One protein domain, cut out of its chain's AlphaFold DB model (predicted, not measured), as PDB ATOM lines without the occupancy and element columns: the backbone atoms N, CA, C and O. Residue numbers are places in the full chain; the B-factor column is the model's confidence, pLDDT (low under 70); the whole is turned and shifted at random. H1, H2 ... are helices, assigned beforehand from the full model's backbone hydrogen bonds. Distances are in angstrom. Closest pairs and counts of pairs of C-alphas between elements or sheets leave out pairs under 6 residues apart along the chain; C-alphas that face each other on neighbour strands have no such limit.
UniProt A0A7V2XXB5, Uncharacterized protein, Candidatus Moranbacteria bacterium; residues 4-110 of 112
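This is residues 4 to 110 of the 112 residues of an uncharacterized protein of Candidatus Moranbacteria bacterium (UniProt A0A7V2XXB5). Four long helices run up and down in an open array, H1 packed on H2, H2 on H3 and H3 on H4, with H1 farthest from H4. The printed part has 107 residues, 94 of them in four named helices, H1 to H4 in order along the chain, with no named strand, and its class is all helix. The whole is only just compact, close to loose, with radius of gyration of the C-alphas 15.1 A, spanning 45 by 29 by 16 A.

Find C-alpha 4 at (-44.505, 50.459, 35.713); there H1, residues 4 to 22, begins its 27.5 A. Next come H2, residues 26 to 48, 31.5 A; H3, residues 55 to 81, 37.1 A; and H4, residues 86 to 110, 36.8 A, ending at (-49.658, 36.974, 48.247).

Look at the closest C-alphas of each hairpin, whose helices touch and run opposite ways at a shallow tilt: Ser 17 and Trp 32 for H1 and H2, 4.7 A, 16 degrees; Leu 41 and Gln 59 for H2 and H3, 5.9 A, 3 degrees; Pro 56 and Ile 107 for H3 and H4, 5.8 A, 8 degrees. H1 is apart from H3 and H4. Every O i to N i+4 pair is within hydrogen-bond range in H4, but 12 of 15 in H1, 17 of 19 in H2 and 22 of 23 in H3.

The printed part has no cut and no long link. Low pLDDT, under 70, includes residues 51 to 54 and 77 to 84.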
ATOM      1  N   LYS A   4     -45.743  50.580  36.498       67.62
ATOM      2  CA  LYS A   4     -44.505  50.459  35.713       67.62
ATOM      3  C   LYS A   4     -43.223  50.538  36.557       67.62
ATOM      4  O   LYS A   4     -42.213  49.984  36.149       67.62
ATOM      5  N   ILE A   5     -43.258  51.172  37.735       78.38
ATOM      6  CA  ILE A   5     -42.101  51.256  38.647       78.38
ATOM      7  C   ILE A   5     -41.723  49.868  39.189       78.38
ATOM      8  O   ILE A   5     -40.554  49.613  39.448       78.38
ATOM      9  N   LEU A   6     -42.674  48.933  39.280       78.38
ATOM     10  CA  LEU A   6     -42.410  47.561  39.729       78.38
ATOM     11  C   LEU A   6     -41.570  46.749  38.726       78.38
ATOM     12  O   LEU A   6     -41.071  45.688  39.078       78.38
ATOM     13  N   LEU A   7     -41.375  47.247  37.498       80.81
ATOM     14  CA  LEU A   7     -40.531  46.612  36.479       80.81
ATOM     15  C   LEU A   7     -39.060  47.064  36.542       80.81
ATOM     16  O   LEU A   7     -38.228  46.515  35.824       80.81
ATOM     17  N   LEU A   8     -38.715  48.037  37.395       83.69
ATOM     18  CA  LEU A   8     -37.330  48.494  37.571       83.69
ATOM     19  C   LEU A   8     -36.383  47.384  38.056       83.69
ATOM     20  O   LEU A   8     -35.326  47.232  37.445       83.69
ATOM     21  N   PRO A   9     -36.733  46.586  39.088       84.06
ATOM     22  CA  PRO A   9     -35.879  45.490  39.541       84.06
ATOM     23  C   PRO A   9     -35.543  44.466  38.438       84.06
ATOM     24  O   PRO A   9     -34.353  44.230  38.227       84.06
ATOM     25  N   PRO A  10     -36.508  43.911  37.669       86.38
ATOM     26  CA  PRO A  10     -36.168  43.017  36.562       86.38
ATOM     27  C   PRO A  10     -35.344  43.704  35.472       86.38
ATOM     28  O   PRO A  10     -34.390  43.116  34.974       86.38
ATOM     29  N   LEU A  11     -35.633  44.960  35.124       86.12
ATOM     30  CA  LEU A  11     -34.841  45.675  34.118       86.12
ATOM     31  C   LEU A  11     -33.374  45.843  34.535       86.12
ATOM     32  O   LEU A  11     -32.485  45.643  33.711       86.12
ATOM     33  N   PHE A  12     -33.110  46.160  35.802       88.62
ATOM     34  CA  PHE A  12     -31.744  46.284  36.311       88.62
ATOM     35  C   PHE A  12     -30.977  44.955  36.228       88.62
ATOM     36  O   PHE A  12     -29.846  44.915  35.747       88.62
ATOM     37  N   LEU A  13     -31.619  43.855  36.630       89.25
ATOM     38  CA  LEU A  13     -31.018  42.518  36.595       89.25
ATOM     39  C   LEU A  13     -30.774  42.031  35.159       89.25
ATOM     40  O   LEU A  13     -29.753  41.401  34.886       89.25
ATOM     41  N   LEU A  14     -31.663  42.381  34.223       88.88
ATOM     42  CA  LEU A  14     -31.474  42.100  32.801       88.88
ATOM     43  C   LEU A  14     -30.227  42.805  32.256       88.88
ATOM     44  O   LEU A  14     -29.419  42.168  31.586       88.88
ATOM     45  N   VAL A  15     -30.047  44.094  32.566       89.81
ATOM     46  CA  VAL A  15     -28.860  44.857  32.144       89.81
ATOM     47  C   VAL A  15     -27.583  44.228  32.704       89.81
ATOM     48  O   VAL A  15     -26.634  44.042  31.945       89.81
ATOM     49  N   GLY A  16     -27.586  43.827  33.980       84.94
ATOM     50  CA  GLY A  16     -26.474  43.083  34.584       84.94
ATOM     51  C   GLY A  16     -26.143  41.801  33.814       84.94
ATOM     52  O   GLY A  16     -24.988  41.574  33.468       84.94
ATOM     53  N   SER A  17     -27.162  41.021  33.433       87.31
ATOM     54  CA  SER A  17     -26.955  39.792  32.653       87.31
ATOM     55  C   SER A  17     -26.369  40.069  31.267       87.31
ATOM     56  O   SER A  17     -25.431  39.399  30.848       87.31
ATOM     57  N   VAL A  18     -26.849  41.094  30.561       89.44
ATOM     58  CA  VAL A  18     -26.322  41.449  29.236       89.44
ATOM     59  C   VAL A  18     -24.866  41.903  29.337       89.44
ATOM     60  O   VAL A  18     -24.053  41.520  28.498       89.44
ATOM     61  N   PHE A  19     -24.522  42.666  30.374       88.38
ATOM     62  CA  PHE A  19     -23.156  43.127  30.597       88.38
ATOM     63  C   PHE A  19     -22.207  41.961  30.911       88.38
ATOM     64  O   PHE A  19     -21.167  41.834  30.268       88.38
ATOM     65  N   SER A  20     -22.604  41.042  31.798       86.56
ATOM     66  CA  SER A  20     -21.816  39.838  32.102       86.56
ATOM     67  C   SER A  20     -21.695  38.873  30.915       86.56
ATOM     68  O   SER A  20     -20.710  38.151  30.783       86.56
ATOM     69  N   CYS A  21     -22.669  38.876  29.999       83.56
ATOM     70  CA  CYS A  21     -22.559  38.138  28.740       83.56
ATOM     71  C   CYS A  21     -21.465  38.718  27.829       83.56
ATOM     72  O   CYS A  21     -20.817  37.971  27.100       83.56
ATOM     73  N   GLN A  22     -21.265  40.039  27.852       84.94
ATOM     74  CA  GLN A  22     -20.236  40.716  27.058       84.94
ATOM     75  C   GLN A  22     -18.838  40.580  27.674       84.94
ATOM     76  O   GLN A  22     -17.857  40.539  26.934       84.94
ATOM     77  N   SER A  23     -18.735  40.471  29.004       80.06
ATOM     78  CA  SER A  23     -17.460  40.299  29.716       80.06
ATOM     79  C   SER A  23     -16.917  38.860  29.708       80.06
ATOM     80  O   SER A  23     -15.835  38.627  30.237       80.06
ATOM     81  N   ASN A  24     -17.614  37.894  29.086       72.31
ATOM     82  CA  ASN A  24     -17.305  36.451  29.130       72.31
ATOM     83  C   ASN A  24     -17.287  35.840  30.550       72.31
ATOM     84  O   ASN A  24     -16.813  34.716  30.744       72.31
ATOM     85  N   GLU A  25     -17.861  36.519  31.542       76.31
ATOM     86  CA  GLU A  25     -18.008  36.010  32.906       76.31
ATOM     87  C   GLU A  25     -19.236  35.097  32.976       76.31
ATOM     88  O   GLU A  25     -20.335  35.495  33.366       76.31
ATOM     89  N   SER A  26     -19.063  33.839  32.544       74.50
ATOM     90  CA  SER A  26     -20.188  32.904  32.421       74.50
ATOM     91  C   SER A  26     -20.956  32.722  33.733       74.50
ATOM     92  O   SER A  26     -22.175  32.593  33.675       74.50
ATOM     93  N   LEU A  27     -20.285  32.695  34.889       74.50
ATOM     94  CA  LEU A  27     -20.956  32.523  36.181       74.50
ATOM     95  C   LEU A  27     -21.818  33.732  36.536       74.50
ATOM     96  O   LEU A  27     -23.005  33.563  36.817       74.50
ATOM     97  N   ASP A  28     -21.262  34.938  36.439       78.25
ATOM     98  CA  ASP A  28     -21.996  36.169  36.730       78.25
ATOM     99  C   ASP A  28     -23.193  36.323  35.793       78.25
ATOM    100  O   ASP A  28     -24.297  36.624  36.249       78.25
ATOM    101  N   PHE A  29     -23.031  35.995  34.507       82.62
ATOM    102  CA  PHE A  29     -24.140  35.947  33.553       82.62
ATOM    103  C   PHE A  29     -25.303  35.086  34.062       82.62
ATOM    104  O   PHE A  29     -26.448  35.544  34.080       82.62
ATOM    105  N   TRP A  30     -25.024  33.854  34.500       79.94
ATOM    106  CA  TRP A  30     -26.057  32.943  34.996       79.94
ATOM    107  C   TRP A  30     -26.692  33.440  36.297       79.94
ATOM    108  O   TRP A  30     -27.907  33.311  36.449       79.94
ATOM    109  N   PHE A  31     -25.916  34.039  37.204       81.94
ATOM    110  CA  PHE A  31     -26.442  34.642  38.432       81.94
ATOM    111  C   PHE A  31     -27.385  35.814  38.141       81.94
ATOM    112  O   PHE A  31     -28.511  35.838  38.647       81.94
ATOM    113  N   TRP A  32     -26.974  36.756  37.288       83.94
ATOM    114  CA  TRP A  32     -27.812  37.892  36.897       83.94
ATOM    115  C   TRP A  32     -29.060  37.446  36.133       83.94
ATOM    116  O   TRP A  32     -30.151  37.956  36.390       83.94
ATOM    117  N   LEU A  33     -28.934  36.454  35.245       83.06
ATOM    118  CA  LEU A  33     -30.063  35.885  34.510       83.06
ATOM    119  C   LEU A  33     -31.058  35.186  35.449       83.06
ATOM    120  O   LEU A  33     -32.270  35.357  35.303       83.06
ATOM    121  N   PHE A  34     -30.570  34.433  36.436       84.75
ATOM    122  CA  PHE A  34     -31.421  33.805  37.445       84.75
ATOM    123  C   PHE A  34     -32.157  34.855  38.281       84.75
ATOM    124  O   PHE A  34     -33.375  34.771  38.439       84.75
ATOM    125  N   GLY A  35     -31.446  35.889  38.744       82.81
ATOM    126  CA  GLY A  35     -32.047  37.025  39.441       82.81
ATOM    127  C   GLY A  35     -33.117  37.724  38.599       82.81
ATOM    128  O   GLY A  35     -34.211  38.007  39.093       82.81
ATOM    129  N   PHE A  36     -32.848  37.947  37.311       86.31
ATOM    130  CA  PHE A  36     -33.815  38.512  36.374       86.31
ATOM    131  C   PHE A  36     -35.084  37.658  36.293       86.31
ATOM    132  O   PHE A  36     -36.177  38.170  36.537       86.31
ATOM    133  N   LEU A  37     -34.954  36.358  36.021       84.12
ATOM    134  CA  LEU A  37     -36.091  35.442  35.890       84.12
ATOM    135  C   LEU A  37     -36.901  35.349  37.190       84.12
ATOM    136  O   LEU A  37     -38.132  35.372  37.162       84.12
ATOM    137  N   PHE A  38     -36.213  35.333  38.328       82.81
ATOM    138  CA  PHE A  38     -36.820  35.345  39.652       82.81
ATOM    139  C   PHE A  38     -37.620  36.628  39.920       82.81
ATOM    140  O   PHE A  38     -38.775  36.581  40.347       82.81
ATOM    141  N   SER A  39     -37.039  37.788  39.615       82.19
ATOM    142  CA  SER A  39     -37.715  39.077  39.777       82.19
ATOM    143  C   SER A  39     -38.906  39.227  38.821       82.19
ATOM    144  O   SER A  39     -39.959  39.710  39.229       82.19
ATOM    145  N   CYS A  40     -38.796  38.738  37.582       82.75
ATOM    146  CA  CYS A  40     -39.917  38.663  36.650       82.75
ATOM    147  C   CYS A  40     -41.055  37.832  37.237       82.75
ATOM    148  O   CYS A  40     -42.207  38.249  37.174       82.75
ATOM    149  N   LEU A  41     -40.751  36.705  37.878       82.12
ATOM    150  CA  LEU A  41     -41.775  35.887  38.510       82.12
ATOM    151  C   LEU A  41     -42.568  36.638  39.580       82.12
ATOM    152  O   LEU A  41     -43.782  36.482  39.652       82.12
ATOM    153  N   ILE A  42     -41.896  37.442  40.403       78.25
ATOM    154  CA  ILE A  42     -42.521  38.148  41.528       78.25
ATOM    155  C   ILE A  42     -43.252  39.407  41.056       78.25
ATOM    156  O   ILE A  42     -44.402  39.631  41.428       78.25
ATOM    157  N   PHE A  43     -42.598  40.238  40.244       78.75
ATOM    158  CA  PHE A  43     -43.078  41.585  39.939       78.75
ATOM    159  C   PHE A  43     -43.982  41.658  38.707       78.75
ATOM    160  O   PHE A  43     -44.848  42.531  38.644       78.75
ATOM    161  N   LEU A  44     -43.819  40.763  37.729       78.44
ATOM    162  CA  LEU A  44     -44.569  40.817  36.471       78.44
ATOM    163  C   LEU A  44     -46.069  40.533  36.668       78.44
ATOM    164  O   LEU A  44     -46.876  41.297  36.132       78.44
ATOM    165  N   PRO A  45     -46.481  39.544  37.490       76.06
ATOM    166  CA  PRO A  45     -47.897  39.325  37.774       76.06
ATOM    167  C   PRO A  45     -48.555  40.504  38.502       76.06
ATOM    168  O   PRO A  45     -49.681  40.876  38.175       76.06
ATOM    169  N   VAL A  46     -47.816  41.154  39.411       74.75
ATOM    170  CA  VAL A  46     -48.267  42.343  40.156       74.75
ATOM    171  C   VAL A  46     -48.387  43.564  39.236       74.75
ATOM    172  O   VAL A  46     -49.367  44.307  39.294       74.75
ATOM    173  N   ALA A  47     -47.416  43.776  38.345       71.75
ATOM    174  CA  ALA A  47     -47.411  44.904  37.416       71.75
ATOM    175  C   ALA A  47     -48.523  44.804  36.354       71.75
ATOM    176  O   ALA A  47     -49.070  45.832  35.945       71.75
ATOM    177  N   LEU A  48     -48.866  43.582  35.933       75.19
ATOM    178  CA  LEU A  48     -49.805  43.298  34.843       75.19
ATOM    179  C   LEU A  48     -51.199  42.840  35.305       75.19
ATOM    180  O   LEU A  48     -52.063  42.628  34.461       75.19
ATOM    181  N   SER A  49     -51.455  42.774  36.619       70.12
ATOM    182  CA  SER A  49     -52.792  42.492  37.189       70.12
ATOM    183  C   SER A  49     -53.374  41.146  36.751       70.12
ATOM    184  O   SER A  49     -54.513  41.063  36.293       70.12
ATOM    185  N   PHE A  50     -52.562  40.097  36.850       70.38
ATOM    186  CA  PHE A  50     -53.003  38.734  36.569       70.38
ATOM    187  C   PHE A  50     -53.967  38.202  37.648       70.38
ATOM    188  O   PHE A  50     -54.030  38.727  38.749       70.38
ATOM    189  N   ASP A  51     -54.706  37.136  37.323       69.12
ATOM    190  CA  ASP A  51     -55.687  36.484  38.206       69.12
ATOM    191  C   ASP A  51     -55.035  35.905  39.484       69.12
ATOM    192  O   ASP A  51     -54.358  34.867  39.443       69.12
ATOM    193  N   ASP A  52     -55.278  36.566  40.622       66.38
ATOM    194  CA  ASP A  52     -54.636  36.336  41.929       66.38
ATOM    195  C   ASP A  52     -54.718  34.882  42.427       66.38
ATOM    196  O   ASP A  52     -53.870  34.419  43.191       66.38
ATOM    197  N   LYS A  53     -55.705  34.100  41.973       68.31
ATOM    198  CA  LYS A  53     -55.861  32.700  42.407       68.31
ATOM    199  C   LYS A  53     -54.928  31.727  41.690       68.31
ATOM    200  O   LYS A  53     -54.552  30.705  42.271       68.31
ATOM    201  N   LYS A  54     -54.577  32.002  40.431       69.19
ATOM    202  CA  LYS A  54     -53.797  31.090  39.571       69.19
ATOM    203  C   LYS A  54     -52.320  31.467  39.520       69.19
ATOM    204  O   LYS A  54     -51.471  30.585  39.413       69.19
ATOM    205  N   VAL A  55     -52.023  32.757  39.647       74.75
ATOM    206  CA  VAL A  55     -50.668  33.326  39.632       74.75
ATOM    207  C   VAL A  55     -49.697  32.629  40.597       74.75
ATOM    208  O   VAL A  55     -48.638  32.209  40.126       74.75
ATOM    209  N   PRO A  56     -50.048  32.367  41.874       72.75
ATOM    210  CA  PRO A  56     -49.117  31.757  42.827       72.75
ATOM    211  C   PRO A  56     -48.717  30.330  42.449       72.75
ATOM    212  O   PRO A  56     -47.586  29.910  42.678       72.75
ATOM    213  N   VAL A  57     -49.635  29.569  41.841       76.31
ATOM    214  CA  VAL A  57     -49.369  28.186  41.422       76.31
ATOM    215  C   VAL A  57     -48.386  28.170  40.254       76.31
ATOM    216  O   VAL A  57     -47.418  27.412  40.285       76.31
ATOM    217  N   PHE A  58     -48.594  29.037  39.258       76.88
ATOM    218  CA  PHE A  58     -47.675  29.171  38.127       76.88
ATOM    219  C   PHE A  58     -46.306  29.698  38.556       76.88
ATOM    220  O   PHE A  58     -45.295  29.186  38.082       76.88
ATOM    221  N   GLN A  59     -46.261  30.661  39.481       79.06
ATOM    222  CA  GLN A  59     -45.015  31.161  40.055       79.06
ATOM    223  C   GLN A  59     -44.252  30.047  40.785       79.06
ATOM    224  O   GLN A  59     -43.073  29.847  40.525       79.06
ATOM    225  N   ILE A  60     -44.897  29.253  41.642       79.56
ATOM    226  CA  ILE A  60     -44.207  28.152  42.336       79.56
ATOM    227  C   ILE A  60     -43.685  27.109  41.335       79.56
ATOM    228  O   ILE A  60     -42.533  26.688  41.440       79.56
ATOM    229  N   PHE A  61     -44.482  26.733  40.329       79.31
ATOM    230  CA  PHE A  61     -44.054  25.771  39.306       79.31
ATOM    231  C   PHE A  61     -42.855  26.270  38.491       79.31
ATOM    232  O   PHE A  61     -41.867  25.551  38.341       79.31
ATOM    233  N   PHE A  62     -42.910  27.508  37.992       80.75
ATOM    234  CA  PHE A  62     -41.798  28.091  37.244       80.75
ATOM    235  C   PHE A  62     -40.555  28.269  38.112       80.75
ATOM    236  O   PHE A  62     -39.446  28.019  37.649       80.75
ATOM    237  N   LEU A  63     -40.732  28.657  39.374       83.62
ATOM    238  CA  LEU A  63     -39.642  28.806  40.326       83.62
ATOM    239  C   LEU A  63     -38.912  27.477  40.557       83.62
ATOM    240  O   LEU A  63     -37.684  27.455  40.558       83.62
ATOM    241  N   MET A  64     -39.643  26.367  40.695       80.50
ATOM    242  CA  MET A  64     -39.040  25.036  40.821       80.50
ATOM    243  C   MET A  64     -38.245  24.638  39.571       80.50
ATOM    244  O   MET A  64     -37.144  24.104  39.692       80.50
ATOM    245  N   ILE A  65     -38.766  24.923  38.373       83.75
ATOM    246  CA  ILE A  65     -38.065  24.641  37.110       83.75
ATOM    247  C   ILE A  65     -36.786  25.482  37.004       83.75
ATOM    248  O   ILE A  65     -35.719  24.944  36.712       83.75
ATOM    249  N   LEU A  66     -36.873  26.786  37.287       83.25
ATOM    250  CA  LEU A  66     -35.721  27.691  37.288       83.25
ATOM    251  C   LEU A  66     -34.653  27.238  38.278       83.25
ATOM    252  O   LEU A  66     -33.471  27.225  37.945       83.25
ATOM    253  N   PHE A  67     -35.074  26.828  39.473       83.06
ATOM    254  CA  PHE A  67     -34.180  26.297  40.489       83.06
ATOM    255  C   PHE A  67     -33.463  25.034  40.011       83.06
ATOM    256  O   PHE A  67     -32.250  24.950  40.152       83.06
ATOM    257  N   LEU A  68     -34.171  24.077  39.403       82.75
ATOM    258  CA  LEU A  68     -33.557  22.851  38.883       82.75
ATOM    259  C   LEU A  68     -32.530  23.141  37.782       82.75
ATOM    260  O   LEU A  68     -31.441  22.572  37.805       82.75
ATOM    261  N   ILE A  69     -32.848  24.045  36.850       81.81
ATOM    262  CA  ILE A  69     -31.932  24.449  35.772       81.81
ATOM    263  C   ILE A  69     -30.684  25.117  36.355       81.81
ATOM    264  O   ILE A  69     -29.561  24.772  35.986       81.81
ATOM    265  N   PHE A  70     -30.873  26.049  37.289       80.38
ATOM    266  CA  PHE A  70     -29.777  26.788  37.903       80.38
ATOM    267  C   PHE A  70     -28.903  25.891  38.785       80.38
ATOM    268  O   PHE A  70     -27.681  25.932  38.687       80.38
ATOM    269  N   PHE A  71     -29.518  25.017  39.579       80.00
ATOM    270  CA  PHE A  71     -28.813  24.056  40.417       80.00
ATOM    271  C   PHE A  71     -28.030  23.039  39.583       80.00
ATOM    272  O   PHE A  71     -26.880  22.758  39.900       80.00
ATOM    273  N   ALA A  72     -28.602  22.523  38.489       78.62
ATOM    274  CA  ALA A  72     -27.885  21.639  37.569       78.62
ATOM    275  C   ALA A  72     -26.690  22.348  36.913       78.62
ATOM    276  O   ALA A  72     -25.619  21.756  36.765       78.62
ATOM    277  N   ARG A  73     -26.851  23.629  36.555       77.94
ATOM    278  CA  ARG A  73     -25.774  24.453  36.000       77.94
ATOM    279  C   ARG A  73     -24.648  24.667  37.010       77.94
ATOM    280  O   ARG A  73     -23.499  24.419  36.653       77.94
ATOM    281  N   LEU A  74     -24.978  25.071  38.238       74.81
ATOM    282  CA  LEU A  74     -24.020  25.200  39.339       74.81
ATOM    283  C   LEU A  74     -23.329  23.867  39.609       74.81
ATOM    284  O   LEU A  74     -22.112  23.798  39.618       74.81
ATOM    285  N   ALA A  75     -24.073  22.770  39.733       72.62
ATOM    286  CA  ALA A  75     -23.468  21.474  40.003       72.62
ATOM    287  C   ALA A  75     -22.495  21.029  38.898       72.62
ATOM    288  O   ALA A  75     -21.429  20.490  39.188       72.62
ATOM    289  N   PHE A  76     -22.825  21.285  37.630       71.12
ATOM    290  CA  PHE A  76     -21.955  20.921  36.516       71.12
ATOM    291  C   PHE A  76     -20.722  21.831  36.392       71.12
ATOM    292  O   PHE A  76     -19.615  21.331  36.215       71.12
ATOM    293  N   TRP A  77     -20.877  23.155  36.491       66.62
ATOM    294  CA  TRP A  77     -19.743  24.077  36.345       66.62
ATOM    295  C   TRP A  77     -18.931  24.235  37.623       66.62
ATOM    296  O   TRP A  77     -17.712  24.090  37.583       66.62
ATOM    297  N   ASP A  78     -19.582  24.445  38.757       65.38
ATOM    298  CA  ASP A  78     -18.898  24.710  40.017       65.38
ATOM    299  C   ASP A  78     -18.362  23.420  40.656       65.38
ATOM    300  O   ASP A  78     -17.187  23.357  41.015       65.38
ATOM    301  N   PHE A  79     -19.141  22.332  40.727       68.00
ATOM    302  CA  PHE A  79     -18.631  21.102  41.365       68.00
ATOM    303  C   PHE A  79     -17.794  20.235  40.444       68.00
ATOM    304  O   PHE A  79     -16.711  19.803  40.839       68.00
ATOM    305  N   LEU A  80     -18.272  19.970  39.228       65.19
ATOM    306  CA  LEU A  80     -17.584  19.036  38.338       65.19
ATOM    307  C   LEU A  80     -16.469  19.697  37.524       65.19
ATOM    308  O   LEU A  80     -15.444  19.056  37.307       65.19
ATOM    309  N   SER A  81     -16.635  20.951  37.087       66.31
ATOM    310  CA  SER A  81     -15.643  21.604  36.216       66.31
ATOM    311  C   SER A  81     -14.546  22.360  36.976       66.31
ATOM    312  O   SER A  81     -13.390  22.307  36.564       66.31
ATOM    313  N   LEU A  82     -14.879  23.017  38.097       66.75
ATOM    314  CA  LEU A  82     -13.922  23.809  38.887       66.75
ATOM    315  C   LEU A  82     -13.256  23.022  40.028       66.75
ATOM    316  O   LEU A  82     -12.320  23.525  40.646       66.75
ATOM    317  N   GLY A  83     -13.706  21.793  40.310       69.06
ATOM    318  CA  GLY A  83     -13.128  20.956  41.367       69.06
ATOM    319  C   GLY A  83     -13.267  21.568  42.765       69.06
ATOM    320  O   GLY A  83     -12.375  21.412  43.604       69.06
ATOM    321  N   LEU A  84     -14.360  22.300  43.005       68.75
ATOM    322  CA  LEU A  84     -14.625  22.967  44.276       68.75
ATOM    323  C   LEU A  84     -14.646  21.981  45.449       68.75
ATOM    324  O   LEU A  84     -15.117  20.844  45.348       68.75
ATOM    325  N   LYS A  85     -14.151  22.436  46.603       76.94
ATOM    326  CA  LYS A  85     -14.141  21.628  47.824       76.94
ATOM    327  C   LYS A  85     -15.571  21.421  48.326       76.94
ATOM    328  O   LYS A  85     -16.407  22.320  48.275       76.94
ATOM    329  N   THR A  86     -15.833  20.254  48.910       72.00
ATOM    330  CA  THR A  86     -17.169  19.821  49.360       72.00
ATOM    331  C   THR A  86     -17.874  20.812  50.298       72.00
ATOM    332  O   THR A  86     -19.099  20.868  50.330       72.00
ATOM    333  N   HIS A  87     -17.127  21.609  51.068       73.62
ATOM    334  CA  HIS A  87     -17.708  22.602  51.976       73.62
ATOM    335  C   HIS A  87     -18.229  23.848  51.251       73.62
ATOM    336  O   HIS A  87     -19.291  24.348  51.609       73.62
ATOM    337  N   GLU A  88     -17.537  24.319  50.211       72.31
ATOM    338  CA  GLU A  88     -18.013  25.423  49.368       72.31
ATOM    339  C   GLU A  88     -19.293  24.984  48.654       72.31
ATOM    340  O   GLU A  88     -20.293  25.700  48.648       72.31
ATOM    341  N   ALA A  89     -19.323  23.725  48.205       67.81
ATOM    342  CA  ALA A  89     -20.504  23.115  47.617       67.81
ATOM    343  C   ALA A  89     -21.739  23.105  48.508       67.81
ATOM    344  O   ALA A  89     -22.839  23.466  48.081       67.81
ATOM    345  N   LEU A  90     -21.539  22.717  49.765       70.38
ATOM    346  CA  LEU A  90     -22.582  22.722  50.777       70.38
ATOM    347  C   LEU A  90     -23.119  24.131  51.037       70.38
ATOM    348  O   LEU A  90     -24.332  24.293  51.156       70.38
ATOM    349  N   LEU A  91     -22.248  25.144  51.083       78.44
ATOM    350  CA  LEU A  91     -22.653  26.533  51.308       78.44
ATOM    351  C   LEU A  91     -23.506  27.076  50.155       78.44
ATOM    352  O   LEU A  91     -24.573  27.637  50.409       78.44
ATOM    353  N   TYR A  92     -23.094  26.855  48.903       72.31
ATOM    354  CA  TYR A  92     -23.888  27.255  47.737       72.31
ATOM    355  C   TYR A  92     -25.235  26.521  47.693       72.31
ATOM    356  O   TYR A  92     -26.279  27.153  47.533       72.31
ATOM    357  N   GLY A  93     -25.244  25.202  47.913       72.19
ATOM    358  CA  GLY A  93     -26.476  24.409  47.940       72.19
ATOM    359  C   GLY A  93     -27.462  24.859  49.026       72.19
ATOM    360  O   GLY A  93     -28.657  25.001  48.754       72.19
ATOM    361  N   LEU A  94     -26.971  25.141  50.239       78.06
ATOM    362  CA  LEU A  94     -27.784  25.667  51.342       78.06
ATOM    363  C   LEU A  94     -28.334  27.061  51.032       78.06
ATOM    364  O   LEU A  94     -29.530  27.288  51.206       78.06
ATOM    365  N   GLY A  95     -27.494  27.975  50.536       77.00
ATOM    366  CA  GLY A  95     -27.906  29.340  50.204       77.00
ATOM    367  C   GLY A  95     -29.017  29.377  49.154       77.00
ATOM    368  O   GLY A  95     -30.035  30.044  49.344       77.00
ATOM    369  N   ILE A  96     -28.874  28.593  48.082       74.38
ATOM    370  CA  ILE A  96     -29.872  28.518  47.006       74.38
ATOM    371  C   ILE A  96     -31.171  27.881  47.528       74.38
ATOM    372  O   ILE A  96     -32.259  28.378  47.236       74.38
ATOM    373  N   SER A  97     -31.085  26.838  48.362       75.06
ATOM    374  CA  SER A  97     -32.261  26.174  48.951       75.06
ATOM    375  C   SER A  97     -33.043  27.088  49.904       75.06
ATOM    376  O   SER A  97     -34.273  27.121  49.859       75.06
ATOM    377  N   ILE A  98     -32.350  27.877  50.734       79.44
ATOM    378  CA  ILE A  98     -32.975  28.888  51.606       79.44
ATOM    379  C   ILE A  98     -33.620  29.998  50.767       79.44
ATOM    380  O   ILE A  98     -34.739  30.428  51.066       79.44
ATOM    381  N   GLY A  99     -32.957  30.435  49.692       76.38
ATOM    382  CA  GLY A  99     -33.507  31.405  48.744       76.38
ATOM    383  C   GLY A  99     -34.802  30.913  48.091       76.38
ATOM    384  O   GLY A  99     -35.794  31.641  48.065       76.38
ATOM    385  N   LEU A 100     -34.834  29.649  47.653       79.88
ATOM    386  CA  LEU A 100     -36.032  29.003  47.110       79.88
ATOM    387  C   LEU A 100     -37.177  28.985  48.130       79.88
ATOM    388  O   LEU A 100     -38.312  29.327  47.802       79.88
ATOM    389  N   LEU A 101     -36.888  28.600  49.372       78.12
ATOM    390  CA  LEU A 101     -37.902  28.507  50.419       78.12
ATOM    391  C   LEU A 101     -38.483  29.888  50.757       78.12
ATOM    392  O   LEU A 101     -39.700  30.045  50.842       78.12
ATOM    393  N   SER A 102     -37.621  30.904  50.849       77.62
ATOM    394  CA  SER A 102     -38.016  32.299  51.088       77.62
ATOM    395  C   SER A 102     -38.918  32.826  49.970       77.62
ATOM    396  O   SER A 102     -39.941  33.457  50.229       77.62
ATOM    397  N   ALA A 103     -38.588  32.505  48.721       73.56
ATOM    398  CA  ALA A 103     -39.390  32.859  47.559       73.56
ATOM    399  C   ALA A 103     -40.786  32.230  47.576       73.56
ATOM    400  O   ALA A 103     -41.780  32.914  47.336       73.56
ATOM    401  N   ILE A 104     -40.868  30.935  47.898       77.75
ATOM    402  CA  ILE A 104     -42.140  30.221  48.034       77.75
ATOM    403  C   ILE A 104     -42.981  30.849  49.151       77.75
ATOM    404  O   ILE A 104     -44.188  31.015  48.978       77.75
ATOM    405  N   MET A 105     -42.367  31.232  50.278       77.50
ATOM    406  CA  MET A 105     -43.067  31.916  51.370       77.50
ATOM    407  C   MET A 105     -43.609  33.286  50.943       77.50
ATOM    408  O   MET A 105     -44.763  33.582  51.243       77.50
ATOM    409  N   ILE A 106     -42.834  34.078  50.193       76.88
ATOM    410  CA  ILE A 106     -43.282  35.369  49.641       76.88
ATOM    411  C   ILE A 106     -44.465  35.166  48.689       76.88
ATOM    412  O   ILE A 106     -45.475  35.847  48.829       76.88
ATOM    413  N   ILE A 107     -44.380  34.205  47.763       74.00
ATOM    414  CA  ILE A 107     -45.460  33.900  46.808       74.00
ATOM    415  C   ILE A 107     -46.716  33.400  47.536       74.00
ATOM    416  O   ILE A 107     -47.832  33.793  47.207       74.00
ATOM    417  N   LYS A 108     -46.560  32.546  48.554       70.38
ATOM    418  CA  LYS A 108     -47.688  32.058  49.358       70.38
ATOM    419  C   LYS A 108     -48.337  33.185  50.168       70.38
ATOM    420  O   LYS A 108     -49.554  33.174  50.308       70.38
ATOM    421  N   GLY A 109     -47.550  34.145  50.652       66.38
ATOM    422  CA  GLY A 109     -48.029  35.336  51.355       66.38
ATOM    423  C   GLY A 109     -48.792  36.337  50.479       66.38
ATOM    424  O   GLY A 109     -49.382  37.256  51.021       66.38
ATOM    425  N   GLN A 110     -48.825  36.162  49.151       63.53
ATOM    426  CA  GLN A 110     -49.658  36.974  48.247       63.53
ATOM    427  C   GLN A 110     -51.141  36.550  48.232       63.53
ATOM    428  O   GLN A 110     -51.931  37.157  47.515       63.53
TER     429      GLN A 110